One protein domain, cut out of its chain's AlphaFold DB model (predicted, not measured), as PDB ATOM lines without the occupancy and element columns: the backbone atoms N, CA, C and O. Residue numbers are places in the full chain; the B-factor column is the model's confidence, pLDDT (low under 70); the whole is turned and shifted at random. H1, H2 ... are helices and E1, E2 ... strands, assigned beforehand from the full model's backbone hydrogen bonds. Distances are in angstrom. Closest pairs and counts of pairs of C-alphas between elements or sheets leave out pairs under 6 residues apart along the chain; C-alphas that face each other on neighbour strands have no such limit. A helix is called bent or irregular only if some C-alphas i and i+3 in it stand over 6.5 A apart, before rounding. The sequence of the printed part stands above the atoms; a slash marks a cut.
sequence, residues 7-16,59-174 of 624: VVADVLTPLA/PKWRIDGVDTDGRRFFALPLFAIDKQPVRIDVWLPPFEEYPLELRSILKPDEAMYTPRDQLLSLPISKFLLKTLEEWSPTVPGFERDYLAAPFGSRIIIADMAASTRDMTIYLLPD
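AT A GLANCE: This is residues 7 to 16 and 59 to 174 of the 624 residues of an uncharacterized protein of Podospora anserina (strain S / ATCC MYA-4624 / DSM 980 / FGSC 10383) (UniProt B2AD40). A strongly twisted sheet of five strands has one long helix, H5, packed over one face with residues 125 to 136. The short helices H2, H3 and H4 gather near the first residues of H5, H6 follows its last residues on the opposite face of the sheet, and a separate short piece, residues 7 to 16 with H1, lies off this body, its residues 9 to 15 standing free. The printed part has 126 residues, with six named helices and five named strands in the order H1 E1 E2 E3 H2 H3 H4 H5 H6 E4 E5. The sheet runs E1 E2 E3 E4 E5 and is mixed, and the class is mixed, helices and strands. The whole is compact, with a radius of gyration of the C-alphas of 14.9 A and spans of 44 by 30 by 27 A.

HOW THE PARTS SIT: H1, residues 7 to 10, touches no helix and is not on the sheet. E1, residues 61 to 66, E2, residues 72 to 77, and E3, residues 89 to 91, form a meander, each strand the antiparallel neighbour of the one before, with hairpins E1 and E2, and E2 and E3. N 62 and O 76 are within hydrogen-bond range at 2.9 A, as are N 73 and O 90 at 2.8 A. The pairing of E2 is staggered: residues 72 to 73 pair with E3 and 73 to 77 with E1. H2, residues 100 to 106, is not on the sheet, and it meets H3, residues 108 to 112, only through their link. H3 only grazes the sheet, with residues 111 to 112. H4, residues 116 to 121, is on the sheet, its closest C-alphas to E1 being those of Arg 116 and Gly 65, 6.1 A apart. H4 is irregular, with C-alphas 117 and 120 7.4 A apart. H5, residues 123 to 138, is on the sheet; the closest C-alphas of H5 and E1 are those of Leu 129 and Trp 61, 5.9 A apart. With residues 123 to 127 alone H5 touches H2, about perpendicular at 85 degrees, the closest C-alphas being those of Ile 124 and Leu 106, 4.7 A apart. With residues 123 to 124 alone H5 only just touches H3, with 3 pairs of C-alphas within 8 A, the closest being those of Ile 124 and Pro 108 at 5.5 A. H6, residues 142 to 147, lies over none of the strands, on the opposite face from H5. E4, residues 154 to 157, is parallel to E3, with N 91 and O 155 2.8 A apart; E3, the five helices H2 to H6 and E4 form a strand-helix-strand unit, two parallel neighbour strands with helices between. E5, residues 169 to 172, makes an antiparallel hairpin with E4, with N 172 and O 154 2.8 A apart. Every O i to N i+4 pair is within hydrogen-bond range in H2 and H6; the counts are 10 of 12 in H5, 0 of 1 in H3 and 0 of 2 in H4, where O i to N i+3 gives 2 of 2 and 2 of 3, and H1 is too short for such a pair.

IN THESE COORDINATES: H1 begins at C-alpha 7, (70.968, 11.574, -49.750). From first to last C-alpha E1 measures 14.5 A, E2 15.6 A and H5 23.3 A. H5 begins at C-alpha 123, (88.579, 16.220, -39.196). E5 ends at C-alpha 172, (75.988, -2.154, -26.940).

THE WHOLE: The two C-alphas farthest apart, those of Pro 14 and Pro 140, are 47.0 A apart. Residues 17 to 58 are not printed, and C-alphas 16 and 59 are 41.9 A apart across the cut. The links E2 to E3 and E4 to E5 are long. The mean pLDDT of the printed part is 91.5, and no printed residue is under 70.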
ATOM      1  N   VAL A   7      70.609  11.408 -48.326       82.19
ATOM      2  CA  VAL A   7      70.968  11.574 -49.750       82.19
ATOM      3  C   VAL A   7      70.658  10.331 -50.587       82.19
ATOM      4  O   VAL A   7      70.282  10.438 -51.753       82.19
ATOM      5  N   VAL A   8      70.736   9.144 -49.981       79.31
ATOM      6  CA  VAL A   8      70.384   7.881 -50.637       79.31
ATOM      7  C   VAL A   8      68.911   7.873 -51.067       79.31
ATOM      8  O   VAL A   8      68.604   7.596 -52.224       79.31
ATOM      9  N   ALA A   9      67.995   8.232 -50.166       79.69
ATOM     10  CA  ALA A   9      66.562   8.295 -50.461       79.69
ATOM     11  C   ALA A   9      66.188   9.532 -51.297       79.69
ATOM     12  O   ALA A   9      65.280   9.473 -52.123       79.69
ATOM     13  N   ASP A  10      66.893  10.643 -51.088       83.69
ATOM     14  CA  ASP A  10      66.608  11.941 -51.702       83.69
ATOM     15  C   ASP A  10      67.131  12.085 -53.131       83.69
ATOM     16  O   ASP A  10      66.593  12.875 -53.910       83.69
ATOM     17  N   VAL A  11      68.206  11.368 -53.463       86.12
ATOM     18  CA  VAL A  11      68.933  11.539 -54.723       86.12
ATOM     19  C   VAL A  11      69.314  10.213 -55.355       86.12
ATOM     20  O   VAL A  11      69.127  10.075 -56.555       86.12
ATOM     21  N   LEU A  12      69.862   9.254 -54.606       87.38
ATOM     22  CA  LEU A  12      70.533   8.084 -55.203       87.38
ATOM     23  C   LEU A  12      69.607   6.906 -55.531       87.38
ATOM     24  O   LEU A  12      70.082   5.874 -55.998       87.38
ATOM     25  N   THR A  13      68.304   7.029 -55.280       89.81
ATOM     26  CA  THR A  13      67.331   5.950 -55.493       89.81
ATOM     27  C   THR A  13      66.018   6.469 -56.090       89.81
ATOM     28  O   THR A  13      65.712   7.660 -55.960       89.81
ATOM     29  N   PRO A  14      65.172   5.584 -56.660       91.12
ATOM     30  CA  PRO A  14      63.857   5.963 -57.187       91.12
ATOM     31  C   PRO A  14      62.908   6.619 -56.174       91.12
ATOM     32  O   PRO A  14      61.932   7.260 -56.569       91.12
ATOM     33  N   LEU A  15      63.182   6.496 -54.867       90.88
ATOM     34  CA  LEU A  15      62.415   7.171 -53.815       90.88
ATOM     35  C   LEU A  15      62.418   8.698 -53.992       90.88
ATOM     36  O   LEU A  15      61.440   9.350 -53.624       90.88
ATOM     37  N   ALA A  16      63.455   9.256 -54.625       90.06
ATOM     38  CA  ALA A  16      63.620  10.685 -54.886       90.06
ATOM     39  C   ALA A  16      62.431  11.328 -55.630       90.06
ATOM     40  O   ALA A  16      62.167  12.521 -55.466       90.06
ATOM     41  N   PRO A  59      98.643   6.855 -30.009       88.19
ATOM     42  CA  PRO A  59      97.254   6.551 -30.308       88.19
ATOM     43  C   PRO A  59      96.861   5.223 -29.661       88.19
ATOM     44  O   PRO A  59      97.575   4.234 -29.778       88.19
ATOM     45  N   LYS A  60      95.700   5.173 -29.006       94.12
ATOM     46  CA  LYS A  60      95.144   3.924 -28.438       94.12
ATOM     47  C   LYS A  60      94.059   3.324 -29.315       94.12
ATOM     48  O   LYS A  60      93.615   2.204 -29.057       94.12
ATOM     49  N   TRP A  61      93.653   4.057 -30.342       95.81
ATOM     50  CA  TRP A  61      92.648   3.664 -31.311       95.81
ATOM     51  C   TRP A  61      93.158   3.837 -32.736       95.81
ATOM     52  O   TRP A  61      94.092   4.584 -33.017       95.81
ATOM     53  N   ARG A  62      92.514   3.121 -33.650       93.38
ATOM     54  CA  ARG A  62      92.797   3.112 -35.083       93.38
ATOM     55  C   ARG A  62      91.484   3.067 -35.852       93.38
ATOM     56  O   ARG A  62      90.570   2.371 -35.426       93.38
ATOM     57  N   ILE A  63      91.418   3.744 -36.996       94.88
ATOM     58  CA  ILE A  63      90.328   3.614 -37.972       94.88
ATOM     59  C   ILE A  63      90.878   2.894 -39.205       94.88
ATOM     60  O   ILE A  63      91.846   3.353 -39.809       94.88
ATOM     61  N   ASP A  64      90.250   1.783 -39.586       93.69
ATOM     62  CA  ASP A  64      90.630   1.001 -40.770       93.69
ATOM     63  C   ASP A  64      89.777   1.327 -42.015       93.69
ATOM     64  O   ASP A  64      90.142   0.986 -43.149       93.69
ATOM     65  N   GLY A  65      88.634   1.988 -41.826       92.94
ATOM     66  CA  GLY A  65      87.736   2.397 -42.901       92.94
ATOM     67  C   GLY A  65      86.413   2.963 -42.396       92.94
ATOM     68  O   GLY A  65      86.190   3.084 -41.191       92.94
ATOM     69  N   VAL A  66      85.539   3.276 -43.345       92.00
ATOM     70  CA  VAL A  66      84.170   3.745 -43.129       92.00
ATOM     71  C   VAL A  66      83.256   3.076 -44.155       92.00
ATOM     72  O   VAL A  66      83.718   2.679 -45.229       92.00
ATOM     73  N   ASP A  67      81.993   2.884 -43.794       88.38
ATOM     74  CA  ASP A  67      80.948   2.437 -44.710       88.38
ATOM     75  C   ASP A  67      80.524   3.565 -45.670       88.38
ATOM     76  O   ASP A  67      80.822   4.741 -45.461       88.38
ATOM     77  N   THR A  68      79.809   3.205 -46.729       81.31
ATOM     78  CA  THR A  68      79.373   4.098 -47.815       81.31
ATOM     79  C   THR A  68      78.465   5.251 -47.374       81.31
ATOM     80  O   THR A  68      78.356   6.245 -48.090       81.31
ATOM     81  N   ASP A  69      77.832   5.151 -46.203       83.38
ATOM     82  CA  ASP A  69      76.992   6.208 -45.631       83.38
ATOM     83  C   ASP A  69      77.781   7.243 -44.808       83.38
ATOM     84  O   ASP A  69      77.209   8.235 -44.357       83.38
ATOM     85  N   GLY A  70      79.083   7.021 -44.592       87.94
ATOM     86  CA  GLY A  70      79.949   7.894 -43.800       87.94
ATOM     87  C   GLY A  70      79.668   7.884 -42.289       87.94
ATOM     88  O   GLY A  70      80.243   8.694 -41.565       87.94
ATOM     89  N   ARG A  71      78.785   7.011 -41.782       92.06
ATOM     90  CA  ARG A  71      78.333   7.000 -40.374       92.06
ATOM     91  C   ARG A  71      78.841   5.812 -39.573       92.06
ATOM     92  O   ARG A  71      78.938   5.896 -38.347       92.06
ATOM     93  N   ARG A  72      79.149   4.706 -40.244       93.62
ATOM     94  CA  ARG A  72      79.682   3.490 -39.627       93.62
ATOM     95  C   ARG A  72      81.188   3.406 -39.865       93.62
ATOM     96  O   ARG A  72      81.637   3.104 -40.967       93.62
ATOM     97  N   PHE A  73      81.970   3.643 -38.819       95.62
ATOM     98  CA  PHE A  73      83.431   3.585 -38.848       95.62
ATOM     99  C   PHE A  73      83.948   2.238 -38.342       95.62
ATOM    100  O   PHE A  73      83.532   1.735 -37.297       95.62
ATOM    101  N   PHE A  74      84.937   1.686 -39.042       94.75
ATOM    102  CA  PHE A  74      85.671   0.492 -38.626       94.75
ATOM    103  C   PHE A  74      86.812   0.916 -37.696       94.75
ATOM    104  O   PHE A  74      87.989   0.865 -38.062       94.75
ATOM    105  N   ALA A  75      86.448   1.430 -36.520       95.44
ATOM    106  CA  ALA A  75      87.393   1.896 -35.515       95.44
ATOM    107  C   ALA A  75      87.586   0.850 -34.413       95.44
ATOM    108  O   ALA A  75      86.618   0.286 -33.904       95.44
ATOM    109  N   LEU A  76      88.835   0.613 -34.018       95.00
ATOM    110  CA  LEU A  76      89.180  -0.389 -33.017       95.00
ATOM    111  C   LEU A  76      90.272   0.090 -32.051       95.00
ATOM    112  O   LEU A  76      91.141   0.875 -32.444       95.00
ATOM    113  N   PRO A  77      90.271  -0.407 -30.803       96.50
ATOM    114  CA  PRO A  77      91.346  -0.144 -29.865       96.50
ATOM    115  C   PRO A  77      92.580  -0.987 -30.210       96.50
ATOM    116  O   PRO A  77      92.465  -2.139 -30.634       96.50
ATOM    117  N   LEU A  78      93.779  -0.449 -29.979       95.75
ATOM    118  CA  LEU A  78      95.028  -1.141 -30.317       95.75
ATOM    119  C   LEU A  78      95.242  -2.433 -29.513       95.75
ATOM    120  O   LEU A  78      95.878  -3.352 -30.016       95.75
ATOM    121  N   PHE A  79      94.666  -2.563 -28.310       95.69
ATOM    122  CA  PHE A  79      94.743  -3.815 -27.539       95.69
ATOM    123  C   PHE A  79      94.004  -4.986 -28.211       95.69
ATOM    124  O   PHE A  79      94.261  -6.142 -27.875       95.69
ATOM    125  N   ALA A  80      93.065  -4.709 -29.128       95.44
ATOM    126  CA  ALA A  80      92.325  -5.734 -29.863       95.44
ATOM    127  C   ALA A  80      93.108  -6.270 -31.072       95.44
ATOM    128  O   ALA A  80      92.714  -7.269 -31.676       95.44
ATOM    129  N   ILE A  81      94.223  -5.625 -31.423       94.62
ATOM    130  CA  ILE A  81      95.149  -6.122 -32.437       94.62
ATOM    131  C   ILE A  81      95.792  -7.399 -31.920       94.62
ATOM    132  O   ILE A  81      96.085  -7.545 -30.735       94.62
ATOM    133  N   ASP A  82      95.961  -8.348 -32.827       93.94
ATOM    134  CA  ASP A  82      96.488  -9.674 -32.556       93.94
ATOM    135  C   ASP A  82      95.619 -10.536 -31.621       93.94
ATOM    136  O   ASP A  82      96.018 -11.644 -31.251       93.94
ATOM    137  N   LYS A  83      94.410 -10.071 -31.279       94.75
ATOM    138  CA  LYS A  83      93.386 -10.825 -30.542       94.75
ATOM    139  C   LYS A  83      92.339 -11.406 -31.490       94.75
ATOM    140  O   LYS A  83      92.345 -11.144 -32.693       94.75
ATOM    141  N   GLN A  84      91.411 -12.176 -30.924       93.69
ATOM    142  CA  GLN A  84      90.281 -12.723 -31.666       93.69
ATOM    143  C   GLN A  84      89.447 -11.607 -32.329       93.69
ATOM    144  O   GLN A  84      89.158 -10.592 -31.683       93.69
ATOM    145  N   PRO A  85      88.999 -11.779 -33.582       94.06
ATOM    146  CA  PRO A  85      88.079 -10.843 -34.217       94.06
ATOM    147  C   PRO A  85      86.733 -10.780 -33.474       94.06
ATOM    148  O   PRO A  85      86.006 -11.772 -33.394       94.06
ATOM    149  N   VAL A  86      86.373  -9.602 -32.957       90.56
ATOM    150  CA  VAL A  86      85.083  -9.369 -32.269       90.56
ATOM    151  C   VAL A  86      84.036  -8.662 -33.131       90.56
ATOM    152  O   VAL A  86      82.842  -8.791 -32.858       90.56
ATOM    153  N   ARG A  87      84.476  -7.970 -34.195       90.44
ATOM    154  CA  ARG A  87      83.634  -7.200 -35.127       90.44
ATOM    155  C   ARG A  87      82.790  -6.134 -34.423       90.44
ATOM    156  O   ARG A  87      81.568  -6.188 -34.469       90.44
ATOM    157  N   ILE A  88      83.454  -5.181 -33.771       94.75
ATOM    158  CA  ILE A  88      82.789  -4.038 -33.140       94.75
ATOM    159  C   ILE A  88      83.053  -2.789 -33.971       94.75
ATOM    160  O   ILE A  88      84.182  -2.310 -34.000       94.75
ATOM    161  N   ASP A  89      82.006  -2.288 -34.625       95.06
ATOM    162  CA  ASP A  89      82.044  -1.055 -35.417       95.06
ATOM    163  C   ASP A  89      81.504   0.129 -34.584       95.06
ATOM    164  O   ASP A  89      80.697  -0.056 -33.661       95.06
ATOM    165  N   VAL A  90      81.927   1.350 -34.924       97.19
ATOM    166  CA  VAL A  90      81.486   2.595 -34.276       97.19
ATOM    167  C   VAL A  90      80.440   3.295 -35.139       97.19
ATOM    168  O   VAL A  90      80.662   3.515 -36.326       97.19
ATOM    169  N   TRP A  91      79.309   3.653 -34.539       96.50
ATOM    170  CA  TRP A  91      78.169   4.269 -35.209       96.50
ATOM    171  C   TRP A  91      77.978   5.706 -34.747       96.50
ATOM    172  O   TRP A  91      77.908   5.972 -33.544       96.50
ATOM    173  N   LEU A  92      77.857   6.604 -35.720       95.62
ATOM    174  CA  LEU A  92      77.585   8.019 -35.511       95.62
ATOM    175  C   LEU A  92      76.101   8.355 -35.752       95.62
ATOM    176  O   LEU A  92      75.432   7.699 -36.572       95.62
ATOM    177  N   PRO A  93      75.570   9.406 -35.097       93.94
ATOM    178  CA  PRO A  93      74.231   9.879 -35.404       93.94
ATOM    179  C   PRO A  93      74.205  10.500 -36.815       93.94
ATOM    180  O   PRO A  93      75.265  10.723 -37.419       93.94
ATOM    181  N   PRO A  94      73.016  10.729 -37.394       90.62
ATOM    182  CA  PRO A  94      72.870  11.483 -38.636       90.62
ATOM    183  C   PRO A  94      73.577  12.841 -38.565       90.62
ATOM    184  O   PRO A  94      73.536  13.516 -37.538       90.62
ATOM    185  N   PHE A  95      74.211  13.270 -39.658       87.31
ATOM    186  CA  PHE A  95      74.995  14.513 -39.693       87.31
ATOM    187  C   PHE A  95      74.144  15.766 -39.445       87.31
ATOM    188  O   PHE A  95      74.656  16.813 -39.055       87.31
ATOM    189  N   GLU A  96      72.838  15.665 -39.684       86.00
ATOM    190  CA  GLU A  96      71.846  16.714 -39.457       86.00
ATOM    191  C   GLU A  96      71.578  16.959 -37.972       86.00
ATOM    192  O   GLU A  96      71.136  18.043 -37.611       86.00
ATOM    193  N   GLU A  97      71.875  15.981 -37.114       89.12
ATOM    194  CA  GLU A  97      71.690  16.079 -35.664       89.12
ATOM    195  C   GLU A  97      72.892  16.739 -34.965       89.12
ATOM    196  O   GLU A  97      72.874  16.956 -33.754       89.12
ATOM    197  N   TYR A  98      73.951  17.075 -35.708       90.44
ATOM    198  CA  TYR A  98      75.158  17.676 -35.150       90.44
ATOM    199  C   TYR A  98      74.924  19.180 -34.951       90.44
ATOM    200  O   TYR A  98      74.334  19.821 -35.826       90.44
ATOM    201  N   PRO A  99      75.458  19.795 -33.879       91.19
ATOM    202  CA  PRO A  99      75.498  21.251 -33.764       91.19
ATOM    203  C   PRO A  99      76.135  21.883 -35.012       91.19
ATOM    204  O   PRO A  99      77.173  21.408 -35.479       91.19
ATOM    205  N   LEU A 100      75.534  22.947 -35.556       87.69
ATOM    206  CA  LEU A 100      75.924  23.531 -36.850       87.69
ATOM    207  C   LEU A 100      77.401  23.939 -36.893       87.69
ATOM    208  O   LEU A 100      78.105  23.654 -37.866       87.69
ATOM    209  N   GLU A 101      77.896  24.560 -35.824       86.69
ATOM    210  CA  GLU A 101      79.294  24.962 -35.702       86.69
ATOM    211  C   GLU A 101      80.217  23.741 -35.733       86.69
ATOM    212  O   GLU A 101      81.223  23.744 -36.445       86.69
ATOM    213  N   LEU A 102      79.849  22.671 -35.021       88.69
ATOM    214  CA  LEU A 102      80.616  21.429 -34.977       88.69
ATOM    215  C   LEU A 102      80.617  20.734 -36.341       88.69
ATOM    216  O   LEU A 102      81.679  20.344 -36.823       88.69
ATOM    217  N   ARG A 103      79.459  20.646 -37.002       89.88
ATOM    218  CA  ARG A 103      79.333  20.089 -38.356       89.88
ATOM    219  C   ARG A 103      80.231  20.828 -39.346       89.88
ATOM    220  O   ARG A 103      80.925  20.179 -40.120       89.88
ATOM    221  N   SER A 104      80.284  22.161 -39.280       86.94
ATOM    222  CA  SER A 104      81.117  22.977 -40.180       86.94
ATOM    223  C   SER A 104      82.627  22.740 -40.021       86.94
ATOM    224  O   SER A 104      83.394  22.969 -40.958       86.94
ATOM    225  N   ILE A 105      83.058  22.289 -38.838       89.44
ATOM    226  CA  ILE A 105      84.462  22.003 -38.520       89.44
ATOM    227  C   ILE A 105      84.796  20.542 -38.827       89.44
ATOM    228  O   ILE A 105      85.844  20.269 -39.410       89.44
ATOM    229  N   LEU A 106      83.925  19.613 -38.424       90.19
ATOM    230  CA  LEU A 106      84.153  18.176 -38.578       90.19
ATOM    231  C   LEU A 106      83.921  17.681 -40.004       90.19
ATOM    232  O   LEU A 106      84.548  16.695 -40.386       90.19
ATOM    233  N   LYS A 107      83.028  18.348 -40.748       90.31
ATOM    234  CA  LYS A 107      82.628  18.008 -42.119       90.31
ATOM    235  C   LYS A 107      82.398  16.502 -42.306       90.31
ATOM    236  O   LYS A 107      83.117  15.845 -43.057       90.31
ATOM    237  N   PRO A 108      81.458  15.910 -41.550       89.62
ATOM    238  CA  PRO A 108      81.303  14.459 -41.506       89.62
ATOM    239  C   PRO A 108      80.905  13.854 -42.862       89.62
ATOM    240  O   PRO A 108      81.209  12.695 -43.126       89.62
ATOM    241  N   ASP A 109      80.300  14.650 -43.743       87.94
ATOM    242  CA  ASP A 109      79.989  14.290 -45.124       87.94
ATOM    243  C   ASP A 109      81.228  13.931 -45.959       87.94
ATOM    244  O   ASP A 109      81.123  13.067 -46.830       87.94
ATOM    245  N   GLU A 110      82.407  14.502 -45.660       89.75
ATOM    246  CA  GLU A 110      83.672  14.159 -46.334       89.75
ATOM    247  C   GLU A 110      83.968  12.653 -46.255       89.75
ATOM    248  O   GLU A 110      84.553  12.087 -47.180       89.75
ATOM    249  N   ALA A 111      83.498  11.961 -45.211       89.62
ATOM    250  CA  ALA A 111      83.685  10.521 -45.059       89.62
ATOM    251  C   ALA A 111      82.946   9.677 -46.118       89.62
ATOM    252  O   ALA A 111      83.328   8.532 -46.338       89.62
ATOM    253  N   MET A 112      81.921  10.219 -46.787       86.75
ATOM    254  CA  MET A 112      81.134   9.488 -47.795       86.75
ATOM    255  C   MET A 112      81.858   9.351 -49.141       86.75
ATOM    256  O   MET A 112      81.572   8.431 -49.906       86.75
ATOM    257  N   TYR A 113      82.768  10.279 -49.442       84.75
ATOM    258  CA  TYR A 113      83.412  10.398 -50.754       84.75
ATOM    259  C   TYR A 113      84.939  10.365 -50.709       84.75
ATOM    260  O   TYR A 113      85.586  10.154 -51.735       84.75
ATOM    261  N   THR A 114      85.539  10.542 -49.531       85.38
ATOM    262  CA  THR A 114      86.995  10.525 -49.389       85.38
ATOM    263  C   THR A 114      87.556   9.110 -49.582       85.38
ATOM    264  O   THR A 114      87.103   8.169 -48.922       85.38
ATOM    265  N   PRO A 115      88.589   8.935 -50.429       80.50
ATOM    266  CA  PRO A 115      89.310   7.675 -50.559       80.50
ATOM    267  C   PRO A 115      89.860   7.150 -49.222       80.50
ATOM    268  O   PRO A 115      90.283   7.904 -48.344       80.50
ATOM    269  N   ARG A 116      89.887   5.822 -49.061       79.00
ATOM    270  CA  ARG A 116      90.231   5.165 -47.786       79.00
ATOM    271  C   ARG A 116      91.623   5.530 -47.257       79.00
ATOM    272  O   ARG A 116      91.801   5.651 -46.048       79.00
ATOM    273  N   ASP A 117      92.604   5.678 -48.137       80.44
ATOM    274  CA  ASP A 117      93.979   6.068 -47.807       80.44
ATOM    275  C   ASP A 117      94.071   7.484 -47.209       80.44
ATOM    276  O   ASP A 117      94.978   7.767 -46.428       80.44
ATOM    277  N   GLN A 118      93.092   8.341 -47.502       86.00
ATOM    278  CA  GLN A 118      93.000   9.713 -47.000       86.00
ATOM    279  C   GLN A 118      92.045   9.856 -45.809       86.00
ATOM    280  O   GLN A 118      92.022  10.908 -45.167       86.00
ATOM    281  N   LEU A 119      91.309   8.802 -45.441       87.62
ATOM    282  CA  LEU A 119      90.274   8.840 -44.404       87.62
ATOM    283  C   LEU A 119      90.780   9.355 -43.046       87.62
ATOM    284  O   LEU A 119      90.087  10.113 -42.370       87.62
ATOM    285  N   LEU A 120      91.998   8.985 -42.638       88.62
ATOM    286  CA  LEU A 120      92.595   9.418 -41.364       88.62
ATOM    287  C   LEU A 120      92.956  10.910 -41.344       88.62
ATOM    288  O   LEU A 120      93.157  11.488 -40.274       88.62
ATOM    289  N   SER A 121      93.049  11.547 -42.512       89.19
ATOM    290  CA  SER A 121      93.328  12.980 -42.596       89.19
ATOM    291  C   SER A 121      92.105  13.839 -42.253       89.19
ATOM    292  O   SER A 121      92.288  14.991 -41.841       89.19
ATOM    293  N   LEU A 122      90.897  13.264 -42.345       91.56
ATOM    294  CA  LEU A 122      89.639  13.974 -42.152       91.56
ATOM    295  C   LEU A 122      89.465  14.483 -40.712       91.56
ATOM    296  O   LEU A 122      89.801  13.765 -39.759       91.56
ATOM    297  N   PRO A 123      88.885  15.684 -40.522       92.69
ATOM    298  CA  PRO A 123      88.579  16.220 -39.196       92.69
ATOM    299  C   PRO A 123      87.695  15.285 -38.361       92.69
ATOM    300  O   PRO A 123      88.014  15.039 -37.198       92.69
ATOM    301  N   ILE A 124      86.641  14.706 -38.952       93.12
ATOM    302  CA  ILE A 124      85.752  13.755 -38.268       93.12
ATOM    303  C   ILE A 124      86.491  12.504 -37.769       93.12
ATOM    304  O   ILE A 124      86.262  12.072 -36.643       93.12
ATOM    305  N   SER A 125      87.428  11.960 -38.549       94.19
ATOM    306  CA  SER A 125      88.216  10.782 -38.162       94.19
ATOM    307  C   SER A 125      89.136  11.080 -36.978       94.19
ATOM    308  O   SER A 125      89.197  10.309 -36.022       94.19
ATOM    309  N   LYS A 126      89.830  12.225 -37.015       92.94
ATOM    310  CA  LYS A 126      90.700  12.689 -35.919       92.94
ATOM    311  C   LYS A 126      89.904  12.939 -34.644       92.94
ATOM    312  O   LYS A 126      90.321  12.534 -33.563       92.94
ATOM    313  N   PHE A 127      88.744  13.575 -34.793       93.06
ATOM    314  CA  PHE A 127      87.814  13.813 -33.703       93.06
ATOM    315  C   PHE A 127      87.341  12.502 -33.079       93.06
ATOM    316  O   PHE A 127      87.450  12.325 -31.872       93.06
ATOM    317  N   LEU A 128      86.898  11.554 -33.907       94.69
ATOM    318  CA  LEU A 128      86.416  10.253 -33.461       94.69
ATOM    319  C   LEU A 128      87.483   9.473 -32.686       94.69
ATOM    320  O   LEU A 128      87.190   8.946 -31.615       94.69
ATOM    321  N   LEU A 129      88.718   9.422 -33.194       94.38
ATOM    322  CA  LEU A 129      89.830   8.766 -32.501       94.38
ATOM    323  C   LEU A 129      90.046   9.360 -31.111       94.38
ATOM    324  O   LEU A 129      90.081   8.621 -30.130       94.38
ATOM    325  N   LYS A 130      90.110  10.688 -31.017       92.00
ATOM    326  CA  LYS A 130      90.277  11.382 -29.743       92.00
ATOM    327  C   LYS A 130      89.120  11.109 -28.779       92.00
ATOM    328  O   LYS A 130      89.355  10.785 -27.619       92.00
ATOM    329  N   THR A 131      87.885  11.191 -29.264       93.81
ATOM    330  CA  THR A 131      86.686  10.895 -28.476       93.81
ATOM    331  C   THR A 131      86.744   9.483 -27.897       93.81
ATOM    332  O   THR A 131      86.512   9.287 -26.705       93.81
ATOM    333  N   LEU A 132      87.118   8.486 -28.702       95.88
ATOM    334  CA  LEU A 132      87.243   7.099 -28.249       95.88
ATOM    335  C   LEU A 132      88.403   6.911 -27.256       95.88
ATOM    336  O   LEU A 132      88.271   6.154 -26.291       95.88
ATOM    337  N   GLU A 133      89.518   7.617 -27.447       93.56
ATOM    338  CA  GLU A 133      90.674   7.619 -26.540       93.56
ATOM    339  C   GLU A 133      90.371   8.239 -25.173       93.56
ATOM    340  O   GLU A 133      90.873   7.753 -24.159       93.56
ATOM    341  N   GLU A 134      89.542   9.281 -25.134       93.31
ATOM    342  CA  GLU A 134      89.100   9.933 -23.901       93.31
ATOM    343  C   GLU A 134      87.984   9.148 -23.204       93.31
ATOM    344  O   GLU A 134      87.981   9.049 -21.978       93.31
ATOM    345  N   TRP A 135      87.055   8.565 -23.967       95.69
ATOM    346  CA  TRP A 135      85.911   7.831 -23.429       95.69
ATOM    347  C   TRP A 135      86.293   6.450 -22.895       95.69
ATOM    348  O   TRP A 135      85.926   6.107 -21.771       95.69
ATOM    349  N   SER A 136      87.041   5.650 -23.661       96.12
ATOM    350  CA  SER A 136      87.295   4.243 -23.313       96.12
ATOM    351  C   SER A 136      87.920   4.016 -21.921       96.12
ATOM    352  O   SER A 136      87.497   3.073 -21.251       96.12
ATOM    353  N   PRO A 137      88.832   4.866 -21.393       95.00
ATOM    354  CA  PRO A 137      89.354   4.726 -20.030       95.00
ATOM    355  C   PRO A 137      88.342   5.063 -18.928       95.00
ATOM    356  O   PRO A 137      88.531   4.652 -17.784       95.00
ATOM    357  N   THR A 138      87.283   5.818 -19.243       94.81
ATOM    358  CA  THR A 138      86.221   6.155 -18.277       94.81
ATOM    359  C   THR A 138      85.273   4.989 -18.022       94.81
ATOM    360  O   THR A 138      84.550   5.002 -17.029       94.81
ATOM    361  N   VAL A 139      85.300   3.965 -18.884       94.94
ATOM    362  CA  VAL A 139      84.478   2.761 -18.779       94.94
ATOM    363  C   VAL A 139      85.239   1.694 -17.977       94.94
ATOM    364  O   VAL A 139      86.220   1.126 -18.470       94.94
ATOM    365  N   PRO A 140      84.825   1.376 -16.733       95.38
ATOM    366  CA  PRO A 140      85.539   0.409 -15.907       95.38
ATOM    367  C   PRO A 140      85.543  -0.982 -16.548       95.38
ATOM    368  O   PRO A 140      84.490  -1.547 -16.820       95.38
ATOM    369  N   GLY A 141      86.728  -1.559 -16.752       95.38
ATOM    370  CA  GLY A 141      86.858  -2.890 -17.352       95.38
ATOM    371  C   GLY A 141      86.629  -2.938 -18.866       95.38
ATOM    372  O   GLY A 141      86.420  -4.030 -19.391       95.38
ATOM    373  N   PHE A 142      86.717  -1.799 -19.566       96.50
ATOM    374  CA  PHE A 142      86.462  -1.694 -21.007       96.50
ATOM    375  C   PHE A 142      87.136  -2.780 -21.854       96.50
ATOM    376  O   PHE A 142      86.463  -3.424 -22.647       96.50
ATOM    377  N   GLU A 143      88.437  -3.031 -21.676       96.31
ATOM    378  CA  GLU A 143      89.165  -4.045 -22.457       96.31
ATOM    379  C   GLU A 143      88.563  -5.448 -22.295       96.31
ATOM    380  O   GLU A 143      88.311  -6.147 -23.281       96.31
ATOM    381  N   ARG A 144      88.270  -5.841 -21.049       95.62
ATOM    382  CA  ARG A 144      87.630  -7.124 -20.742       95.62
ATOM    383  C   ARG A 144      86.261  -7.204 -21.407       95.62
ATOM    384  O   ARG A 144      85.943  -8.225 -22.011       95.62
ATOM    385  N   ASP A 145      85.463  -6.150 -21.289       95.44
ATOM    386  CA  ASP A 145      84.083  -6.138 -21.770       95.44
ATOM    387  C   ASP A 145      84.020  -6.073 -23.307       95.44
ATOM    388  O   ASP A 145      83.196  -6.759 -23.910       95.44
ATOM    389  N   TYR A 146      84.948  -5.354 -23.948       96.25
ATOM    390  CA  TYR A 146      85.121  -5.290 -25.401       96.25
ATOM    391  C   TYR A 146      85.479  -6.663 -25.980       96.25
ATOM    392  O   TYR A 146      84.794  -7.168 -26.869       96.25
ATOM    393  N   LEU A 147      86.515  -7.319 -25.441       94.50
ATOM    394  CA  LEU A 147      86.935  -8.650 -25.895       94.50
ATOM    395  C   LEU A 147      85.888  -9.731 -25.582       94.50
ATOM    396  O   LEU A 147      85.790 -10.738 -26.288       94.50
ATOM    397  N   ALA A 148      85.088  -9.514 -24.538       92.38
ATOM    398  CA  ALA A 148      83.968 -10.361 -24.173       92.38
ATOM    399  C   ALA A 148      82.660  -9.981 -24.891       92.38
ATOM    400  O   ALA A 148      81.644 -10.620 -24.627       92.38
ATOM    401  N   ALA A 149      82.599  -8.993 -25.776       92.94
ATOM    402  CA  ALA A 149      81.324  -8.646 -26.393       92.94
ATOM    403  C   ALA A 149      80.821  -9.767 -27.338       92.94
ATOM    404  O   ALA A 149      81.613 -10.533 -27.915       92.94
ATOM    405  N   PRO A 150      79.494  -9.912 -27.511       91.94
ATOM    406  CA  PRO A 150      78.929 -10.693 -28.606       91.94
ATOM    407  C   PRO A 150      79.468 -10.248 -29.972       91.94
ATOM    408  O   PRO A 150      79.840  -9.091 -30.166       91.94
ATOM    409  N   PHE A 151      79.530 -11.174 -30.924       89.69
ATOM    410  CA  PHE A 151      80.051 -10.905 -32.264       89.69
ATOM    411  C   PHE A 151      79.140  -9.917 -32.991       89.69
ATOM    412  O   PHE A 151      77.938 -10.161 -33.071       89.69
ATOM    413  N   GLY A 152      79.700  -8.831 -33.528       89.62
ATOM    414  CA  GLY A 152      78.902  -7.790 -34.185       89.62
ATOM    415  C   GLY A 152      78.284  -6.757 -33.232       89.62
ATOM    416  O   GLY A 152      77.404  -6.001 -33.646       89.62
ATOM    417  N   SER A 153      78.724  -6.724 -31.965       94.19
ATOM    418  CA  SER A 153      78.386  -5.646 -31.016       94.19
ATOM    419  C   SER A 153      78.824  -4.277 -31.543       94.19
ATOM    420  O   SER A 153      79.579  -4.185 -32.505       94.19
ATOM    421  N   ARG A 154      78.342  -3.186 -30.945       95.62
ATOM    422  CA  ARG A 154      78.535  -1.835 -31.504       95.62
ATOM    423  C   ARG A 154      78.949  -0.847 -30.443       95.62
ATOM    424  O   ARG A 154      78.493  -0.938 -29.307       95.62
ATOM    425  N   ILE A 155      79.741   0.135 -30.840       98.00
ATOM    426  CA  ILE A 155      79.875   1.371 -30.076       98.00
ATOM    427  C   ILE A 155      78.972   2.406 -30.737       98.00
ATOM    428  O   ILE A 155      79.072   2.622 -31.940       98.00
ATOM    429  N   ILE A 156      78.069   3.011 -29.973       97.50
ATOM    430  CA  ILE A 156      77.160   4.046 -30.469       97.50
ATOM    431  C   ILE A 156      77.514   5.358 -29.795       97.50
ATOM    432  O   ILE A 156      77.469   5.442 -28.568       97.50
ATOM    433  N   ILE A 157      77.821   6.367 -30.604       97.31
ATOM    434  CA  ILE A 157      77.833   7.765 -30.181       97.31
ATOM    435  C   ILE A 157      76.430   8.293 -30.472       97.31
ATOM    436  O   ILE A 157      76.031   8.378 -31.631       97.31
ATOM    437  N   ALA A 158      75.637   8.523 -29.429       94.56
ATOM    438  CA  ALA A 158      74.223   8.867 -29.580       94.56
ATOM    439  C   ALA A 158      74.017  10.348 -29.917       94.56
ATOM    440  O   ALA A 158      73.070  10.693 -30.614       94.56
ATOM    441  N   ASP A 159      74.920  11.204 -29.448       92.81
ATOM    442  CA  ASP A 159      74.887  12.645 -29.646       92.81
ATOM    443  C   ASP A 159      76.310  13.193 -29.804       92.81
ATOM    444  O   ASP A 159      77.274  12.658 -29.251       92.81
ATOM    445  N   MET A 160      76.442  14.243 -30.617       91.94
ATOM    446  CA  MET A 160      77.726  14.859 -30.945       91.94
ATOM    447  C   MET A 160      77.857  16.211 -30.247       91.94
ATOM    448  O   MET A 160      77.076  17.127 -30.497       91.94
ATOM    449  N   ALA A 161      78.894  16.356 -29.427       90.44
ATOM    450  CA  ALA A 161      79.239  17.594 -28.730       90.44
ATOM    451  C   ALA A 161      80.704  17.974 -28.992       90.44
ATOM    452  O   ALA A 161      81.469  17.167 -29.494       90.44
ATOM    453  N   ALA A 162      81.140  19.192 -28.662       85.81
ATOM    454  CA  ALA A 162      82.545  19.587 -28.856       85.81
ATOM    455  C   ALA A 162      83.521  18.872 -27.898       85.81
ATOM    456  O   ALA A 162      84.716  18.781 -28.176       85.81
ATOM    457  N   SER A 163      83.010  18.386 -26.765       86.06
ATOM    458  CA  SER A 163      83.762  17.728 -25.700       86.06
ATOM    459  C   SER A 163      83.196  16.332 -25.468       86.06
ATOM    460  O   SER A 163      81.984  16.156 -25.359       86.06
ATOM    461  N   THR A 164      84.080  15.340 -25.334       87.44
ATOM    462  CA  THR A 164      83.715  13.939 -25.065       87.44
ATOM    463  C   THR A 164      82.885  13.779 -23.789       87.44
ATOM    464  O   THR A 164      82.089  12.854 -23.681       87.44
ATOM    465  N   ARG A 165      83.047  14.681 -22.809       87.50
ATOM    466  CA  ARG A 165      82.313  14.630 -21.529       87.50
ATOM    467  C   ARG A 165      80.828  14.939 -21.672       87.50
ATOM    468  O   ARG A 165      80.053  14.558 -20.802       87.50
ATOM    469  N   ASP A 166      80.479  15.647 -22.736       90.62
ATOM    470  CA  ASP A 166      79.118  16.082 -23.021       90.62
ATOM    471  C   ASP A 166      78.438  15.159 -24.041       90.62
ATOM    472  O   ASP A 166      77.305  15.425 -24.416       90.62
ATOM    473  N   MET A 167      79.127  14.096 -24.482       94.00
ATOM    474  CA  MET A 167      78.585  13.081 -25.381       94.00
ATOM    475  C   MET A 167      78.068  11.869 -24.625       94.00
ATOM    476  O   MET A 167      78.686  11.404 -23.661       94.00
ATOM    477  N   THR A 168      77.024  11.249 -25.166       96.25
ATOM    478  CA  THR A 168      76.589   9.932 -24.710       96.25
ATOM    479  C   THR A 168      77.125   8.824 -25.614       96.25
ATOM    480  O   THR A 168      76.762   8.721 -26.788       96.25
ATOM    481  N   ILE A 169      77.983   7.961 -25.059       97.50
ATOM    482  CA  ILE A 169      78.641   6.873 -25.795       97.50
ATOM    483  C   ILE A 169      78.420   5.536 -25.085       97.50
ATOM    484  O   ILE A 169      78.690   5.397 -23.889       97.50
ATOM    485  N   TYR A 170      77.963   4.536 -25.838       96.25
ATOM    486  CA  TYR A 170      77.613   3.213 -25.327       96.25
ATOM    487  C   TYR A 170      78.369   2.103 -26.051       96.25
ATOM    488  O   TYR A 170      78.440   2.111 -27.276       96.25
ATOM    489  N   LEU A 171      78.830   1.088 -25.314       96.50
ATOM    490  CA  LEU A 171      79.141  -0.231 -25.871       96.50
ATOM    491  C   LEU A 171      77.887  -1.106 -25.755       96.50
ATOM    492  O   LEU A 171      77.520  -1.516 -24.655       96.50
ATOM    493  N   LEU A 172      77.221  -1.375 -26.878       94.88
ATOM    494  CA  LEU A 172      75.988  -2.154 -26.940       94.88
ATOM    495  C   LEU A 172      76.254  -3.588 -27.428       94.88
ATOM    496  O   LEU A 172      76.654  -3.780 -28.581       94.88
ATOM    497  N   PRO A 173      76.003  -4.604 -26.582       92.44
ATOM    498  CA  PRO A 173      76.044  -6.005 -26.986       92.44
ATOM    499  C   PRO A 173      74.978  -6.337 -28.044       92.44
ATOM    500  O   PRO A 173      73.794  -6.088 -27.816       92.44
ATOM    501  N   ASP A 174      75.369  -6.957 -29.162       89.38
ATOM    502  CA  ASP A 174      74.441  -7.425 -30.210       89.38
ATOM    503  C   ASP A 174      74.322  -8.959 -30.178       89.38
ATOM    504  O   ASP A 174      75.151  -9.690 -30.722       89.38
TER     505      ASP A 174